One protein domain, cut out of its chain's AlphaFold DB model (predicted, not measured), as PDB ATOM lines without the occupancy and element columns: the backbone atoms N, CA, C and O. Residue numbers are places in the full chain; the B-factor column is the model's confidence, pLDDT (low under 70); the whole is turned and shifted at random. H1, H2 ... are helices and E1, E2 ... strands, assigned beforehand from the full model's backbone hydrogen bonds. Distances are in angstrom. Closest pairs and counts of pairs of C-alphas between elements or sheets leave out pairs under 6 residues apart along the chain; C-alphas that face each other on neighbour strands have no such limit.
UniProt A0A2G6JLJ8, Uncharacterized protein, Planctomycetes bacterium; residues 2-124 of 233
ATOM      1  N   HIS A   2       3.008 -31.443 -96.628       53.66
ATOM      2  CA  HIS A   2       3.338 -31.214 -95.203       53.66
ATOM      3  C   HIS A   2       3.202 -29.753 -94.758       53.66
ATOM      4  O   HIS A   2       2.736 -29.510 -93.653       53.66
ATOM      5  N   SER A   3       3.500 -28.774 -95.621       54.09
ATOM      6  CA  SER A   3       3.272 -27.347 -95.328       54.09
ATOM      7  C   SER A   3       1.816 -27.036 -94.955       54.09
ATOM      8  O   SER A   3       1.580 -26.320 -93.992       54.09
ATOM      9  N   ALA A   4       0.841 -27.638 -95.646       59.50
ATOM     10  CA  ALA A   4      -0.581 -27.456 -95.353       59.50
ATOM     11  C   ALA A   4      -0.981 -28.055 -93.993       59.50
ATOM     12  O   ALA A   4      -1.809 -27.491 -93.284       59.50
ATOM     13  N   VAL A   5      -0.365 -29.174 -93.594       62.09
ATOM     14  CA  VAL A   5      -0.548 -29.761 -92.254       62.09
ATOM     15  C   VAL A   5       0.054 -28.860 -91.178       62.09
ATOM     16  O   VAL A   5      -0.576 -28.611 -90.155       62.09
ATOM     17  N   LEU A   6       1.245 -28.320 -91.434       59.12
ATOM     18  CA  LEU A   6       1.985 -27.469 -90.499       59.12
ATOM     19  C   LEU A   6       1.393 -26.062 -90.362       59.12
ATOM     20  O   LEU A   6       1.637 -25.399 -89.362       59.12
ATOM     21  N   GLN A   7       0.583 -25.634 -91.329       61.66
ATOM     22  CA  GLN A   7      -0.186 -24.388 -91.291       61.66
ATOM     23  C   GLN A   7      -1.622 -24.587 -90.770       61.66
ATOM     24  O   GLN A   7      -2.342 -23.617 -90.534       61.66
ATOM     25  N   ASN A   8      -2.066 -25.832 -90.557       67.25
ATOM     26  CA  ASN A   8      -3.415 -26.116 -90.079       67.25
ATOM     27  C   ASN A   8      -3.528 -25.824 -88.571       67.25
ATOM     28  O   ASN A   8      -2.952 -26.532 -87.747       67.25
ATOM     29  N   LYS A   9      -4.331 -24.819 -88.193       67.44
ATOM     30  CA  LYS A   9      -4.529 -24.408 -86.786       67.44
ATOM     31  C   LYS A   9      -4.990 -25.556 -85.874       67.44
ATOM     32  O   LYS A   9      -4.538 -25.645 -84.733       67.44
ATOM     33  N   GLY A  10      -5.857 -26.447 -86.362       68.12
ATOM     34  CA  GLY A  10      -6.331 -27.610 -85.603       68.12
ATOM     35  C   GLY A  10      -5.214 -28.618 -85.333       68.12
ATOM     36  O   GLY A  10      -5.048 -29.071 -84.202       68.12
ATOM     37  N   TYR A  11      -4.391 -28.900 -86.343       64.88
ATOM     38  CA  TYR A  11      -3.196 -29.724 -86.194       64.88
ATOM     39  C   TYR A  11      -2.165 -29.079 -85.265       64.88
ATOM     40  O   TYR A  11      -1.636 -29.763 -84.400       64.88
ATOM     41  N   ILE A  12      -1.935 -27.767 -85.358       64.88
ATOM     42  CA  ILE A  12      -1.039 -27.032 -84.449       64.88
ATOM     43  C   ILE A  12      -1.520 -27.150 -82.995       64.88
ATOM     44  O   ILE A  12      -0.721 -27.417 -82.098       64.88
ATOM     45  N   LYS A  13      -2.828 -27.004 -82.744       66.50
ATOM     46  CA  LYS A  13      -3.421 -27.168 -81.406       66.50
ATOM     47  C   LYS A  13      -3.357 -28.616 -80.908       66.50
ATOM     48  O   LYS A  13      -3.173 -28.851 -79.719       66.50
ATOM     49  N   PHE A  14      -3.493 -29.592 -81.799       70.19
ATOM     50  CA  PHE A  14      -3.291 -31.004 -81.475       70.19
ATOM     51  C   PHE A  14      -1.816 -31.300 -81.152       70.19
ATOM     52  O   PHE A  14      -1.509 -31.942 -80.150       70.19
ATOM     53  N   ALA A  15      -0.896 -30.765 -81.950       64.69
ATOM     54  CA  ALA A  15       0.545 -30.909 -81.792       64.69
ATOM     55  C   ALA A  15       1.120 -30.152 -80.599       64.69
ATOM     56  O   ALA A  15       2.198 -30.480 -80.115       64.69
ATOM     57  N   SER A  16       0.424 -29.135 -80.096       61.00
ATOM     58  CA  SER A  16       0.819 -28.474 -78.856       61.00
ATOM     59  C   SER A  16       0.504 -29.316 -77.617       61.00
ATOM     60  O   SER A  16       1.131 -29.101 -76.583       61.00
ATOM     61  N   ARG A  17      -0.430 -30.272 -77.726       62.62
ATOM     62  CA  ARG A  17      -0.880 -31.158 -76.639       62.62
ATOM     63  C   ARG A  17      -0.226 -32.536 -76.670       62.62
ATOM     64  O   ARG A  17      -0.057 -33.147 -75.623       62.62
ATOM     65  N   ASN A  18       0.164 -32.997 -77.852       60.81
ATOM     66  CA  ASN A  18       0.873 -34.255 -78.054       60.81
ATOM     67  C   ASN A  18       2.341 -33.943 -78.356       60.81
ATOM     68  O   ASN A  18       2.621 -33.020 -79.120       60.81
ATOM     69  N   THR A  19       3.289 -34.665 -77.760       55.38
ATOM     70  CA  THR A  19       4.730 -34.482 -78.005       55.38
ATOM     71  C   THR A  19       5.084 -34.937 -79.425       55.38
ATOM     72  O   THR A  19       5.598 -36.025 -79.638       55.38
ATOM     73  N   ILE A  20       4.738 -34.119 -80.420       55.81
ATOM     74  CA  ILE A  20       5.050 -34.348 -81.827       55.81
ATOM     75  C   ILE A  20       6.249 -33.481 -82.163       55.81
ATOM     76  O   ILE A  20       6.130 -32.254 -82.279       55.81
ATOM     77  N   GLU A  21       7.393 -34.124 -82.332       55.03
ATOM     78  CA  GLU A  21       8.598 -33.505 -82.860       55.03
ATOM     79  C   GLU A  21       9.229 -34.463 -83.857       55.03
ATOM     80  O   GLU A  21       9.568 -35.576 -83.490       55.03
ATOM     81  N   VAL A  22       9.295 -34.039 -85.122       52.66
ATOM     82  CA  VAL A  22      10.443 -34.141 -86.039       52.66
ATOM     83  C   VAL A  22       9.992 -33.538 -87.374       52.66
ATOM     84  O   VAL A  22       9.061 -34.025 -88.012       52.66
ATOM     85  N   ILE A  23      10.671 -32.479 -87.818       57.56
ATOM     86  CA  ILE A  23      10.588 -31.988 -89.199       57.56
ATOM     87  C   ILE A  23      12.019 -31.863 -89.705       57.56
ATOM     88  O   ILE A  23      12.745 -30.952 -89.319       57.56
ATOM     89  N   THR A  24      12.431 -32.777 -90.579       55.69
ATOM     90  CA  THR A  24      13.635 -32.590 -91.390       55.69
ATOM     91  C   THR A  24      13.198 -32.177 -92.788       55.69
ATOM     92  O   THR A  24      12.517 -32.941 -93.473       55.69
ATOM     93  N   CYS A  25      13.594 -30.990 -93.233       59.59
ATOM     94  CA  CYS A  25      13.422 -30.573 -94.622       59.59
ATOM     95  C   CYS A  25      14.737 -30.821 -95.369       59.59
ATOM     96  O   CYS A  25      15.623 -29.964 -95.381       59.59
ATOM     97  N   SER A  26      14.899 -32.000 -95.971       60.16
ATOM     98  CA  SER A  26      16.043 -32.256 -96.854       60.16
ATOM     99  C   SER A  26      16.010 -31.290 -98.046       60.16
ATOM    100  O   SER A  26      14.943 -30.999 -98.579       60.16
ATOM    101  N   GLY A  27      17.169 -30.754 -98.438       66.88
ATOM    102  CA  GLY A  27      17.268 -29.776 -99.529       66.88
ATOM    103  C   GLY A  27      16.875 -28.339 -99.160       66.88
ATOM    104  O   GLY A  27      16.953 -27.466-100.020       66.88
ATOM    105  N   ILE A  28      16.520 -28.054 -97.898       73.31
ATOM    106  CA  ILE A  28      16.148 -26.692 -97.472       73.31
ATOM    107  C   ILE A  28      17.275 -25.679 -97.697       73.31
ATOM    108  O   ILE A  28      17.012 -24.539 -98.048       73.31
ATOM    109  N   GLU A  29      18.535 -26.097 -97.563       74.56
ATOM    110  CA  GLU A  29      19.694 -25.232 -97.807       74.56
ATOM    111  C   GLU A  29      19.768 -24.773 -99.260       74.56
ATOM    112  O   GLU A  29      19.990 -23.597 -99.532       74.56
ATOM    113  N   ARG A  30      19.553 -25.712-100.188       78.81
ATOM    114  CA  ARG A  30      19.507 -25.433-101.619       78.81
ATOM    115  C   ARG A  30      18.317 -24.531-101.937       78.81
ATOM    116  O   ARG A  30      18.499 -23.519-102.590       78.81
ATOM    117  N   ALA A  31      17.149 -24.822-101.366       78.06
ATOM    118  CA  ALA A  31      15.953 -24.004-101.540       78.06
ATOM    119  C   ALA A  31      16.108 -22.571-100.989       78.06
ATOM    120  O   ALA A  31      15.574 -21.640-101.582       78.06
ATOM    121  N   VAL A  32      16.843 -22.373 -99.885       80.62
ATOM    122  CA  VAL A  32      17.194 -21.032 -99.380       80.62
ATOM    123  C   VAL A  32      18.147 -20.326-100.342       80.62
ATOM    124  O   VAL A  32      17.902 -19.174-100.687       80.62
ATOM    125  N   LYS A  33      19.205 -21.011-100.803       82.81
ATOM    126  CA  LYS A  33      20.163 -20.457-101.778       82.81
ATOM    127  C   LYS A  33      19.483 -20.053-103.089       82.81
ATOM    128  O   LYS A  33      19.777 -18.994-103.622       82.81
ATOM    129  N   GLU A  34      18.548 -20.868-103.565       86.56
ATOM    130  CA  GLU A  34      17.764 -20.642-104.785       86.56
ATOM    131  C   GLU A  34      16.561 -19.703-104.566       86.56
ATOM    132  O   GLU A  34      15.728 -19.557-105.453       86.56
ATOM    133  N   GLN A  35      16.433 -19.084-103.383       81.12
ATOM    134  CA  GLN A  35      15.340 -18.169-103.019       81.12
ATOM    135  C   GLN A  35      13.934 -18.731-103.291       81.12
ATOM    136  O   GLN A  35      12.983 -18.010-103.602       81.12
ATOM    137  N   HIS A  36      13.775 -20.044-103.145       81.56
ATOM    138  CA  HIS A  36      12.517 -20.715-103.415       81.56
ATOM    139  C   HIS A  36      11.418 -20.179-102.483       81.56
ATOM    140  O   HIS A  36      11.608 -20.100-101.268       81.56
ATOM    141  N   ARG A  37      10.223 -19.889-103.021       77.44
ATOM    142  CA  ARG A  37       9.107 -19.269-102.270       77.44
ATOM    143  C   ARG A  37       8.805 -19.939-100.921       77.44
ATOM    144  O   ARG A  37       8.593 -19.265 -99.923       77.44
ATOM    145  N   ASN A  38       8.872 -21.273-100.871       70.88
ATOM    146  CA  ASN A  38       8.583 -22.061 -99.663       70.88
ATOM    147  C   ASN A  38       9.728 -22.084 -98.628       70.88
ATOM    148  O   ASN A  38       9.538 -22.604 -97.532       70.88
ATOM    149  N   ALA A  39      10.900 -21.552 -98.971       74.69
ATOM    150  CA  ALA A  39      12.075 -21.440 -98.109       74.69
ATOM    151  C   ALA A  39      12.384 -19.979 -97.741       74.69
ATOM    152  O   ALA A  39      13.459 -19.698 -97.217       74.69
ATOM    153  N   LYS A  40      11.445 -19.050 -97.989       81.00
ATOM    154  CA  LYS A  40      11.595 -17.635 -97.641       81.00
ATOM    155  C   LYS A  40      11.896 -17.474 -96.151       81.00
ATOM    156  O   LYS A  40      11.266 -18.113 -95.303       81.00
ATOM    157  N   THR A  41      12.828 -16.584 -95.841       83.44
ATOM    158  CA  THR A  41      13.281 -16.302 -94.478       83.44
ATOM    159  C   THR A  41      13.085 -14.837 -94.096       83.44
ATOM    160  O   THR A  41      13.009 -13.985 -94.977       83.44
ATOM    161  N   TYR A  42      13.072 -14.543 -92.801       82.50
ATOM    162  CA  TYR A  42      13.119 -13.201 -92.225       82.50
ATOM    163  C   TYR A  42      14.170 -13.144 -91.113       82.50
ATOM    164  O   TYR A  42      14.531 -14.171 -90.538       82.50
ATOM    165  N   GLU A  43      14.671 -11.955 -90.801       87.50
ATOM    166  CA  GLU A  43      15.653 -11.766 -89.734       87.50
ATOM    167  C   GLU A  43      14.966 -11.347 -88.428       87.50
ATOM    168  O   GLU A  43      14.045 -10.533 -88.438       87.50
ATOM    169  N   ALA A  44      15.410 -11.894 -87.294       85.00
ATOM    170  CA  ALA A  44      14.952 -11.478 -85.969       85.00
ATOM    171  C   ALA A  44      16.072 -11.584 -84.924       85.00
ATOM    172  O   ALA A  44      16.996 -12.391 -85.057       85.00
ATOM    173  N   MET A  45      15.974 -10.789 -83.857       79.56
ATOM    174  CA  MET A  45      16.884 -10.863 -82.711       79.56
ATOM    175  C   MET A  45      16.394 -11.921 -81.719       79.56
ATOM    176  O   MET A  45      15.285 -11.824 -81.197       79.56
ATOM    177  N   GLN A  46      17.226 -12.919 -81.416       75.19
ATOM    178  CA  GLN A  46      16.938 -13.933 -80.398       75.19
ATOM    179  C   GLN A  46      18.161 -14.116 -79.498       75.19
ATOM    180  O   GLN A  46      19.243 -14.468 -79.967       75.19
ATOM    181  N   GLY A  47      17.998 -13.864 -78.196       69.56
ATOM    182  CA  GLY A  47      19.099 -13.969 -77.229       69.56
ATOM    183  C   GLY A  47      20.267 -13.024 -77.534       69.56
ATOM    184  O   GLY A  47      21.420 -13.425 -77.420       69.56
ATOM    185  N   GLY A  48      19.976 -11.805 -78.005       77.94
ATOM    186  CA  GLY A  48      20.991 -10.803 -78.358       77.94
ATOM    187  C   GLY A  48      21.739 -11.068 -79.670       77.94
ATOM    188  O   GLY A  48      22.602 -10.278 -80.037       77.94
ATOM    189  N   LYS A  49      21.415 -12.145 -80.398       76.69
ATOM    190  CA  LYS A  49      22.017 -12.469 -81.698       76.69
ATOM    191  C   LYS A  49      20.999 -12.328 -82.822       76.69
ATOM    192  O   LYS A  49      19.849 -12.750 -82.682       76.69
ATOM    193  N   LYS A  50      21.447 -11.782 -83.952       83.50
ATOM    194  CA  LYS A  50      20.675 -11.742 -85.195       83.50
ATOM    195  C   LYS A  50      20.588 -13.154 -85.774       83.50
ATOM    196  O   LYS A  50      21.605 -13.834 -85.902       83.50
ATOM    197  N   LYS A  51      19.379 -13.606 -86.091       82.19
ATOM    198  CA  LYS A  51      19.111 -14.933 -86.649       82.19
ATOM    199  C   LYS A  51      18.136 -14.859 -87.813       82.19
ATOM    200  O   LYS A  51      17.256 -14.004 -87.837       82.19
ATOM    201  N   GLN A  52      18.280 -15.795 -88.743       82.75
ATOM    202  CA  GLN A  52      17.439 -15.919 -89.927       82.75
ATOM    203  C   GLN A  52      16.448 -17.074 -89.741       82.75
ATOM    204  O   GLN A  52      16.837 -18.242 -89.684       82.75
ATOM    205  N   PHE A  53      15.169 -16.732 -89.628       79.44
ATOM    206  CA  PHE A  53      14.055 -17.648 -89.396       79.44
ATOM    207  C   PHE A  53      13.263 -17.888 -90.675       79.44
ATOM    208  O   PHE A  53      13.197 -17.021 -91.540       79.44
ATOM    209  N   PHE A  54      12.614 -19.041 -90.805       77.44
ATOM    210  CA  PHE A  54      11.742 -19.319 -91.946       77.44
ATOM    211  C   PHE A  54      10.371 -18.658 -91.792       77.44
ATOM    212  O   PHE A  54       9.703 -18.825 -90.775       77.44
ATOM    213  N   VAL A  55       9.891 -17.997 -92.847       73.69
ATOM    214  CA  VAL A  55       8.545 -17.398 -92.902       73.69
ATOM    215  C   VAL A  55       7.468 -18.475 -92.767       73.69
ATOM    216  O   VAL A  55       6.505 -18.314 -92.025       73.69
ATOM    217  N   HIS A  56       7.644 -19.607 -93.452       65.44
ATOM    218  CA  HIS A  56       6.677 -20.707 -93.427       65.44
ATOM    219  C   HIS A  56       6.848 -21.666 -92.242       65.44
ATOM    220  O   HIS A  56       5.998 -22.535 -92.049       65.44
ATOM    221  N   PHE A  57       7.903 -21.487 -91.438       67.69
ATOM    222  CA  PHE A  57       8.135 -22.221 -90.193       67.69
ATOM    223  C   PHE A  57       8.588 -21.254 -89.083       67.69
ATOM    224  O   PHE A  57       9.767 -21.249 -88.714       67.69
ATOM    225  N   PRO A  58       7.677 -20.411 -88.557       59.81
ATOM    226  CA  PRO A  58       8.031 -19.368 -87.600       59.81
ATOM    227  C   PRO A  58       8.740 -19.943 -86.368       59.81
ATOM    228  O   PRO A  58       8.289 -20.930 -85.786       59.81
ATOM    229  N   GLY A  59       9.855 -19.326 -85.972       63.50
ATOM    230  CA  GLY A  59      10.662 -19.763 -84.826       63.50
ATOM    231  C   GLY A  59      11.683 -20.871 -85.116       63.50
ATOM    232  O   GLY A  59      12.478 -21.182 -84.232       63.50
ATOM    233  N   LEU A  60      11.721 -21.426 -86.334       72.00
ATOM    234  CA  LEU A  60      12.820 -22.284 -86.786       72.00
ATOM    235  C   LEU A  60      13.821 -21.473 -87.609       72.00
ATOM    236  O   LEU A  60      13.443 -20.807 -88.573       72.00
ATOM    237  N   ASP A  61      15.096 -21.544 -87.229       78.31
ATOM    238  CA  ASP A  61      16.213 -21.016 -88.011       78.31
ATOM    239  C   ASP A  61      16.870 -22.128 -88.855       78.31
ATOM    240  O   ASP A  61      16.619 -23.328 -88.668       78.31
ATOM    241  N   LEU A  62      17.697 -21.743 -89.833       76.06
ATOM    242  CA  LEU A  62      18.388 -22.705 -90.700       76.06
ATOM    243  C   LEU A  62      19.282 -23.662 -89.899       76.06
ATOM    244  O   LEU A  62      19.351 -24.847 -90.221       76.06
ATOM    245  N   ALA A  63      19.936 -23.175 -88.842       75.38
ATOM    246  CA  ALA A  63      20.804 -23.992 -88.003       75.38
ATOM    247  C   ALA A  63      20.015 -25.085 -87.262       75.38
ATOM    248  O   ALA A  63      20.458 -26.233 -87.220       75.38
ATOM    249  N   ALA A  64      18.823 -24.769 -86.759       70.69
ATOM    250  CA  ALA A  64      17.915 -25.701 -86.105       70.69
ATOM    251  C   ALA A  64      17.438 -26.792 -87.074       70.69
ATOM    252  O   ALA A  64      17.479 -27.973 -86.733       70.69
ATOM    253  N   LEU A  65      17.070 -26.439 -88.312       71.31
ATOM    254  CA  LEU A  65      16.717 -27.439 -89.330       71.31
ATOM    255  C   LEU A  65      17.908 -28.321 -89.731       71.31
ATOM    256  O   LEU A  65      17.740 -29.529 -89.912       71.31
ATOM    257  N   LYS A  66      19.117 -27.754 -89.841       70.81
ATOM    258  CA  LYS A  66      20.339 -28.533 -90.099       70.81
ATOM    259  C   LYS A  66      20.635 -29.506 -88.964       70.81
ATOM    260  O   LYS A  66      20.959 -30.663 -89.226       70.81
ATOM    261  N   ALA A  67      20.505 -29.056 -87.718       66.88
ATOM    262  CA  ALA A  67      20.675 -29.901 -86.542       66.88
ATOM    263  C   ALA A  67      19.659 -31.054 -86.534       66.88
ATOM    264  O   ALA A  67      20.038 -32.198 -86.298       66.88
ATOM    265  N   LEU A  68      18.401 -30.787 -86.904       65.31
ATOM    266  CA  LEU A  68      17.375 -31.820 -87.063       65.31
ATOM    267  C   LEU A  68      17.736 -32.832 -88.159       65.31
ATOM    268  O   LEU A  68      17.599 -34.032 -87.938       65.31
ATOM    269  N   ASN A  69      18.256 -32.384 -89.306       63.97
ATOM    270  CA  ASN A  69      18.690 -33.281 -90.387       63.97
ATOM    271  C   ASN A  69      19.893 -34.164 -89.989       63.97
ATOM    272  O   ASN A  69      20.038 -35.276 -90.490       63.97
ATOM    273  N   LYS A  70      20.745 -33.677 -89.077       63.16
ATOM    274  CA  LYS A  70      21.864 -34.433 -88.485       63.16
ATOM    275  C   LYS A  70      21.453 -35.308 -87.292       63.16
ATOM    276  O   LYS A  70      22.284 -36.045 -86.777       63.16
ATOM    277  N   SER A  71      20.205 -35.224 -86.832       62.50
ATOM    278  CA  SER A  71      19.723 -36.000 -85.686       62.50
ATOM    279  C   SER A  71      19.338 -37.436 -86.071       62.50
ATOM    280  O   SER A  71      19.244 -37.782 -87.254       62.50
ATOM    281  N   LYS A  72      19.005 -38.259 -85.060       65.94
ATOM    282  CA  LYS A  72      18.433 -39.609 -85.240       65.94
ATOM    283  C   LYS A  72      17.165 -39.605 -86.114       65.94
ATOM    284  O   LYS A  72      16.823 -40.639 -86.675       65.94
ATOM    285  N   ALA A  73      16.532 -38.447 -86.337       66.38
ATOM    286  CA  ALA A  73      15.434 -38.270 -87.288       66.38
ATOM    287  C   ALA A  73      15.692 -38.914 -88.659       66.38
ATOM    288  O   ALA A  73      14.804 -39.563 -89.205       66.38
ATOM    289  N   ARG A  74      16.914 -38.780 -89.199       66.25
ATOM    290  CA  ARG A  74      17.264 -39.371 -90.499       66.25
ATOM    291  C   ARG A  74      17.206 -40.900 -90.472       66.25
ATOM    292  O   ARG A  74      16.794 -41.495 -91.462       66.25
ATOM    293  N   SER A  75      17.572 -41.522 -89.349       72.50
ATOM    294  CA  SER A  75      17.557 -42.985 -89.192       72.50
ATOM    295  C   SER A  75      16.146 -43.582 -89.171       72.50
ATOM    296  O   SER A  75      15.978 -44.750 -89.496       72.50
ATOM    297  N   TYR A  76      15.120 -42.780 -88.865       74.44
ATOM    298  CA  TYR A  76      13.729 -43.239 -88.896       74.44
ATOM    299  C   TYR A  76      13.136 -43.280 -90.305       74.44
ATOM    300  O   TYR A  76      12.070 -43.861 -90.505       74.44
ATOM    301  N   ASN A  77      13.825 -42.717 -91.304       73.31
ATOM    302  CA  ASN A  77      13.428 -42.874 -92.695       73.31
ATOM    303  C   ASN A  77      13.880 -44.233 -93.248       73.31
ATOM    304  O   ASN A  77      14.739 -44.310 -94.125       73.31
ATOM    305  N   ASN A  78      13.238 -45.304 -92.790       71.19
ATOM    306  CA  ASN A  78      13.390 -46.648 -93.357       71.19
ATOM    307  C   ASN A  78      12.786 -46.782 -94.770       71.19
ATOM    308  O   ASN A  78      12.848 -47.842 -95.385       71.19
ATOM    309  N   THR A  79      12.174 -45.717 -95.292       70.38
ATOM    310  CA  THR A  79      11.459 -45.754 -96.562       70.38
ATOM    311  C   THR A  79      12.338 -45.361 -97.754       70.38
ATOM    312  O   THR A  79      12.032 -45.722 -98.891       70.38
ATOM    313  N   GLY A  80      13.400 -44.585 -97.523       68.44
ATOM    314  CA  GLY A  80      14.247 -44.018 -98.579       68.44
ATOM    315  C   GLY A  80      13.573 -42.932 -99.432       68.44
ATOM    316  O   GLY A  80      14.209 -42.390-100.330       68.44
ATOM    317  N   ALA A  81      12.310 -42.583 -99.163       67.75
ATOM    318  CA  ALA A  81      11.564 -41.575 -99.917       67.75
ATOM    319  C   ALA A  81      11.452 -40.249 -99.152       67.75
ATOM    320  O   ALA A  81      11.543 -40.206 -97.922       67.75
ATOM    321  N   ILE A  82      11.230 -39.158 -99.889       64.75
ATOM    322  CA  ILE A  82      10.992 -37.812 -99.354       64.75
ATOM    323  C   ILE A  82       9.798 -37.198-100.116       64.75
ATOM    324  O   ILE A  82       9.793 -37.251-101.342       64.75
ATOM    325  N   PRO A  83       8.794 -36.609 -99.434       67.06
ATOM    326  CA  PRO A  83       8.670 -36.504 -97.981       67.06
ATOM    327  C   PRO A  83       8.302 -37.850 -97.332       67.06
ATOM    328  O   PRO A  83       7.670 -38.699 -97.959       67.06
ATOM    329  N   HIS A  84       8.674 -38.026 -96.062       72.00
ATOM    330  CA  HIS A  84       8.274 -39.168 -95.236       72.00
ATOM    331  C   HIS A  84       7.685 -38.674 -93.912       72.00
ATOM    332  O   HIS A  84       7.893 -37.526 -93.517       72.00
ATOM    333  N   THR A  85       6.933 -39.532 -93.233       76.62
ATOM    334  CA  THR A  85       6.445 -39.276 -91.874       76.62
ATOM    335  C   THR A  85       6.702 -40.503 -91.017       76.62
ATOM    336  O   THR A  85       6.297 -41.595 -91.409       76.62
ATOM    337  N   SER A  86       7.328 -40.315 -89.854       77.69
ATOM    338  CA  SER A  86       7.503 -41.363 -88.850       77.69
ATOM    339  C   SER A  86       6.901 -40.928 -87.516       77.69
ATOM    340  O   SER A  86       7.025 -39.767 -87.127       77.69
ATOM    341  N   VAL A  87       6.266 -41.863 -86.815       78.50
ATOM    342  CA  VAL A  87       5.868 -41.738 -85.411       78.50
ATOM    343  C   VAL A  87       6.831 -42.587 -84.597       78.50
ATOM    344  O   VAL A  87       7.065 -43.743 -84.941       78.50
ATOM    345  N   VAL A  88       7.433 -41.993 -83.573       73.69
ATOM    346  CA  VAL A  88       8.519 -42.596 -82.796       73.69
ATOM    347  C   VAL A  88       8.074 -42.710 -81.349       73.69
ATOM    348  O   VAL A  88       7.498 -41.762 -80.810       73.69
ATOM    349  N   ASP A  89       8.350 -43.854 -80.737       72.75
ATOM    350  CA  ASP A  89       8.152 -44.043 -79.310       72.75
ATOM    351  C   ASP A  89       9.198 -43.227 -78.526       72.75
ATOM    352  O   ASP A  89      10.401 -43.397 -78.745       72.75
ATOM    353  N   PRO A  90       8.790 -42.323 -77.620       66.50
ATOM    354  CA  PRO A  90       9.735 -41.516 -76.858       66.50
ATOM    355  C   PRO A  90      10.521 -42.305 -75.794       66.50
ATOM    356  O   PRO A  90      11.547 -41.804 -75.336       66.50
ATOM    357  N   PHE A  91      10.066 -43.492 -75.381       62.59
ATOM    358  CA  PHE A  91      10.725 -44.338 -74.384       62.59
ATOM    359  C   PHE A  91      11.769 -45.260 -75.014       62.59
ATOM    360  O   PHE A  91      12.872 -45.376 -74.479       62.59
ATOM    361  N   THR A  92      11.450 -45.886 -76.150       71.19
ATOM    362  CA  THR A  92      12.358 -46.837 -76.827       71.19
ATOM    363  C   THR A  92      13.164 -46.199 -77.955       71.19
ATOM    364  O   THR A  92      14.201 -46.724 -78.357       71.19
ATOM    365  N   LEU A  93      12.730 -45.037 -78.457       70.06
ATOM    366  CA  LEU A  93      13.284 -44.389 -79.646       70.06
ATOM    367  C   LEU A  93      13.211 -45.281 -80.893       70.06
ATOM    368  O   LEU A  93      14.077 -45.181 -81.768       70.06
ATOM    369  N   GLU A  94      12.199 -46.143 -80.971       77.62
ATOM    370  CA  GLU A  94      11.893 -46.970 -82.136       77.62
ATOM    371  C   GLU A  94      10.745 -46.369 -82.953       77.62
ATOM    372  O   GLU A  94       9.882 -45.652 -82.439       77.62
ATOM    373  N   SER A  95      10.743 -46.633 -84.262       79.88
ATOM    374  CA  SER A  95       9.650 -46.202 -85.135       79.88
ATOM    375  C   SER A  95       8.441 -47.111 -84.919       79.88
ATOM    376  O   SER A  95       8.505 -48.303 -85.197       79.88
ATOM    377  N   LEU A  96       7.332 -46.534 -84.456       78.81
ATOM    378  CA  LEU A  96       6.047 -47.226 -84.334       78.81
ATOM    379  C   LEU A  96       5.326 -47.289 -85.683       78.81
ATOM    380  O   LEU A  96       4.646 -48.259 -86.007       78.81
ATOM    381  N   VAL A  97       5.457 -46.225 -86.479       81.31
ATOM    382  CA  VAL A  97       4.860 -46.112 -87.812       81.31
ATOM    383  C   VAL A  97       5.801 -45.317 -88.700       81.31
ATOM    384  O   VAL A  97       6.195 -44.219 -88.326       81.31
ATOM    385  N   SER A  98       6.063 -45.796 -89.915       78.44
ATOM    386  CA  SER A  98       6.786 -45.042 -90.944       78.44
ATOM    387  C   SER A  98       6.059 -45.108 -92.285       78.44
ATOM    388  O   SER A  98       5.527 -46.151 -92.668       78.44
ATOM    389  N   ARG A  99       5.966 -43.975 -92.991       75.94
ATOM    390  CA  ARG A  99       5.207 -43.851 -94.243       75.94
ATOM    391  C   ARG A  99       5.895 -42.955 -95.266       75.94
ATOM    392  O   ARG A  99       6.389 -41.876 -94.936       75.94
ATOM    393  N   LYS A 100       5.816 -43.384 -96.531       79.50
ATOM    394  CA  LYS A 100       6.183 -42.602 -97.721       79.50
ATOM    395  C   LYS A 100       5.081 -41.606 -98.081       79.50
ATOM    396  O   LYS A 100       3.898 -41.923 -97.963       79.50
ATOM    397  N   GLY A 101       5.475 -40.445 -98.595       70.12
ATOM    398  CA  GLY A 101       4.574 -39.469 -99.200       70.12
ATOM    399  C   GLY A 101       3.915 -38.506 -98.211       70.12
ATOM    400  O   GLY A 101       4.166 -38.506 -97.004       70.12
ATOM    401  N   GLY A 102       3.081 -37.622 -98.757       67.06
ATOM    402  CA  GLY A 102       2.316 -36.660 -97.969       67.06
ATOM    403  C   GLY A 102       1.172 -37.320 -97.195       67.06
ATOM    404  O   GLY A 102       0.572 -38.295 -97.642       67.06
ATOM    405  N   CYS A 103       0.847 -36.765 -96.029       71.69
ATOM    406  CA  CYS A 103      -0.276 -37.198 -95.203       71.69
ATOM    407  C   CYS A 103      -1.206 -36.006 -94.953       71.69
ATOM    408  O   CYS A 103      -0.729 -34.885 -94.772       71.69
ATOM    409  N   SER A 104      -2.524 -36.224 -94.939       75.44
ATOM    410  CA  SER A 104      -3.465 -35.180 -94.520       75.44
ATOM    411  C   SER A 104      -3.394 -34.970 -93.005       75.44
ATOM    412  O   SER A 104      -3.085 -35.896 -92.254       75.44
ATOM    413  N   ALA A 105      -3.731 -33.766 -92.534       72.62
ATOM    414  CA  ALA A 105      -3.687 -33.437 -91.106       72.62
ATOM    415  C   ALA A 105      -4.545 -34.397 -90.260       72.62
ATOM    416  O   ALA A 105      -4.075 -34.910 -89.248       72.62
ATOM    417  N   ARG A 106      -5.765 -34.715 -90.722       78.38
ATOM    418  CA  ARG A 106      -6.677 -35.659 -90.054       78.38
ATOM    419  C   ARG A 106      -6.093 -37.073 -89.977       78.38
ATOM    420  O   ARG A 106      -6.217 -37.732 -88.951       78.38
ATOM    421  N   LYS A 107      -5.455 -37.551 -91.050       81.38
ATOM    422  CA  LYS A 107      -4.832 -38.883 -91.064       81.38
ATOM    423  C   LYS A 107      -3.620 -38.931 -90.132       81.38
ATOM    424  O   LYS A 107      -3.432 -39.930 -89.449       81.38
ATOM    425  N   LEU A 108      -2.847 -37.848 -90.053       77.62
ATOM    426  CA  LEU A 108      -1.714 -37.747 -89.136       77.62
ATOM    427  C   LEU A 108      -2.151 -37.709 -87.665       77.62
ATOM    428  O   LEU A 108      -1.556 -38.400 -86.849       77.62
ATOM    429  N   GLN A 109      -3.219 -36.976 -87.338       79.00
ATOM    430  CA  GLN A 109      -3.805 -36.960 -85.989       79.00
ATOM    431  C   GLN A 109      -4.192 -38.366 -85.523       79.00
ATOM    432  O   GLN A 109      -3.725 -38.794 -84.474       79.00
ATOM    433  N   ARG A 110      -4.932 -39.118 -86.350       84.50
ATOM    434  CA  ARG A 110      -5.328 -40.501 -86.030       84.50
ATOM    435  C   ARG A 110      -4.134 -41.424 -85.792       84.50
ATOM    436  O   ARG A 110      -4.175 -42.256 -84.897       84.50
ATOM    437  N   LEU A 111      -3.071 -41.284 -86.590       82.56
ATOM    438  CA  LEU A 111      -1.846 -42.072 -86.400       82.56
ATOM    439  C   LEU A 111      -1.187 -41.776 -85.051       82.56
ATOM    440  O   LEU A 111      -0.694 -42.686 -84.396       82.56
ATOM    441  N   ILE A 112      -1.188 -40.512 -84.639       79.00
ATOM    442  CA  ILE A 112      -0.578 -40.084 -83.380       79.00
ATOM    443  C   ILE A 112      -1.436 -40.496 -82.187       79.00
ATOM    444  O   ILE A 112      -0.883 -40.925 -81.185       79.00
ATOM    445  N   GLU A 113      -2.759 -40.405 -82.291       83.69
ATOM    446  CA  GLU A 113      -3.684 -40.907 -81.268       83.69
ATOM    447  C   GLU A 113      -3.514 -42.417 -81.076       83.69
ATOM    448  O   GLU A 113      -3.303 -42.865 -79.952       83.69
ATOM    449  N   GLY A 114      -3.475 -43.187 -82.169       84.31
ATOM    450  CA  GLY A 114      -3.231 -44.631 -82.109       84.31
ATOM    451  C   GLY A 114      -1.872 -44.982 -81.498       84.31
ATOM    452  O   GLY A 114      -1.793 -45.851 -80.632       84.31
ATOM    453  N   ALA A 115      -0.810 -44.270 -81.883       82.31
ATOM    454  CA  ALA A 115       0.509 -44.452 -81.283       82.31
ATOM    455  C   ALA A 115       0.527 -44.062 -79.798       82.31
ATOM    456  O   ALA A 115       1.134 -44.758 -78.992       82.31
ATOM    457  N   ALA A 116      -0.163 -42.988 -79.408       77.25
ATOM    458  CA  ALA A 116      -0.266 -42.576 -78.012       77.25
ATOM    459  C   ALA A 116      -0.989 -43.629 -77.162       77.25
ATOM    460  O   ALA A 116      -0.571 -43.887 -76.034       77.25
ATOM    461  N   ASP A 117      -2.037 -44.259 -77.690       82.19
ATOM    462  CA  ASP A 117      -2.727 -45.353 -77.009       82.19
ATOM    463  C   ASP A 117      -1.860 -46.613 -76.921       82.19
ATOM    464  O   ASP A 117      -1.843 -47.267 -75.878       82.19
ATOM    465  N   GLN A 118      -1.086 -46.927 -77.964       81.31
ATOM    466  CA  GLN A 118      -0.115 -48.022 -77.934       81.31
ATOM    467  C   GLN A 118       0.978 -47.778 -76.883       81.31
ATOM    468  O   GLN A 118       1.194 -48.635 -76.027       81.31
ATOM    469  N   ILE A 119       1.583 -46.588 -76.876       75.69
ATOM    470  CA  ILE A 119       2.575 -46.168 -75.876       75.69
ATOM    471  C   ILE A 119       1.974 -46.258 -74.473       75.69
ATOM    472  O   ILE A 119       2.617 -46.753 -73.554       75.69
ATOM    473  N   ARG A 120       0.718 -45.832 -74.284       76.62
ATOM    474  CA  ARG A 120       0.042 -45.935 -72.983       76.62
ATOM    475  C   ARG A 120      -0.155 -47.373 -72.524       76.62
ATOM    476  O   ARG A 120      -0.051 -47.627 -71.329       76.62
ATOM    477  N   LYS A 121      -0.459 -48.293 -73.440       80.75
ATOM    478  CA  LYS A 121      -0.592 -49.722 -73.125       80.75
ATOM    479  C   LYS A 121       0.758 -50.349 -72.771       80.75
ATOM    480  O   LYS A 121       0.812 -51.146 -71.845       80.75
ATOM    481  N   GLN A 122       1.822 -49.981 -73.484       74.25
ATOM    482  CA  GLN A 122       3.159 -50.567 -73.316       74.25
ATOM    483  C   GLN A 122       3.938 -49.974 -72.134       74.25
ATOM    484  O   GLN A 122       4.624 -50.697 -71.420       74.25
ATOM    485  N   HIS A 123       3.816 -48.666 -71.908       67.56
ATOM    486  CA  HIS A 123       4.643 -47.912 -70.959       67.56
ATOM    487  C   HIS A 123       3.837 -47.255 -69.829       67.56
ATOM    488  O   HIS A 123       4.399 -46.576 -68.969       67.56
ATOM    489  N   GLY A 124       2.513 -47.439 -69.810       65.38
ATOM    490  CA  GLY A 124       1.612 -46.743 -68.895       65.38
ATOM    491  C   GLY A 124       1.323 -45.301 -69.329       65.38
ATOM    492  O   GLY A 124       1.809 -44.801 -70.346       65.38
TER     493      GLY A 124
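What this domain is: This is residues 2 to 124 of the 233 residues of an uncharacterized protein of Planctomycetes bacterium (UniProt A0A2G6JLJ8). The domain has two small lobes set one after the other along its longest axis, each built on a two-stranded hairpin. In one lobe the hairpin E3 and E4 is covered on one face by the long helix H6, with short H5 by the other face and H1 and H2 near the beginning of H6; in the other lobe the hairpin E1 and E2 stands at the far end with H3 and H4. The chain crosses between the lobes twice, through the link from H2 to H3 and through the run of H4 and H5. The printed part has 123 residues, with six named helices and four named strands in the order H1 H2 H3 E1 E2 H4 H5 E3 E4 H6; both sheets are antiparallel, and the class is mixed, helices and strands. The whole is compact, with a radius of gyration of the C-alphas of 15.6 A and spans of 45 by 30 by 25 A.

How they stand to each other: E3, residues 84 to 88, and E4, residues 95 to 100, form an antiparallel hairpin at 172 degrees, with N 87 and O 97 within hydrogen-bond range at 2.8 A. The closest C-alphas of E3 and H6, residues 105 to 123, are those of Val 87 and Ile 112, 7.0 A apart. H5, residues 72 to 76, comes nearest to E4 at the C-alphas of Tyr 76 and Ser 95, 6.3 A apart. H6 touches H2, residues 9 to 17, with residues 105 to 109 alone; the closest C-alphas are those of Tyr 11 and Ala 105, 6.2 A apart. H2 and H6 run the same way at a shallow tilt of 13 degrees. H1, residues 2 to 6, is close to H6 but not clearly touching it, with the C-alphas of Val 5 and Ala 105 closest at 5.0 A. E1, residues 41 to 46, and E2, residues 49 to 54, form the other antiparallel hairpin at 146 degrees, with N 44 and O 51 at 2.9 A, within hydrogen-bond range. The closest C-alphas of E2 and H4, residues 62 to 69, are those of Phe 53 and Leu 62, 6.8 A apart. H3, residues 28 to 33, is close to H4 but not clearly touching it, with the C-alphas of Glu 29 and Leu 62 closest at 7.7 A. H4 and H5 meet only through their link, and H4 and H6 are apart. In H1, H3, H4 and H6 every O i to N i+4 pair is within hydrogen-bond range, against 4 of 5 in H2 and 0 of 1 in H5, where 2 of 2 O i to N i+3 pairs are.

Where its parts are: H1 begins at C-alpha 2, (3.338, -31.214, -95.203). H6 is 26.2 A from first to last C-alpha and ends at C-alpha 123, (4.643, -47.912, -70.959). E1 measures 14.7 A, E2 16.0 A, E3 12.9 A, E4 13.5 A, H2 12.7 A and H4 10.6 A.

The domain as a whole: The C-alphas of Glu 34 and Gly 124, the two farthest apart, are 47.2 A apart. The printed part has no cut, and no link is long. The mean pLDDT of the printed part is 72.0, and 47 residues are under 70, among them residues 2 to 13, 15 to 27 and 67 to 74.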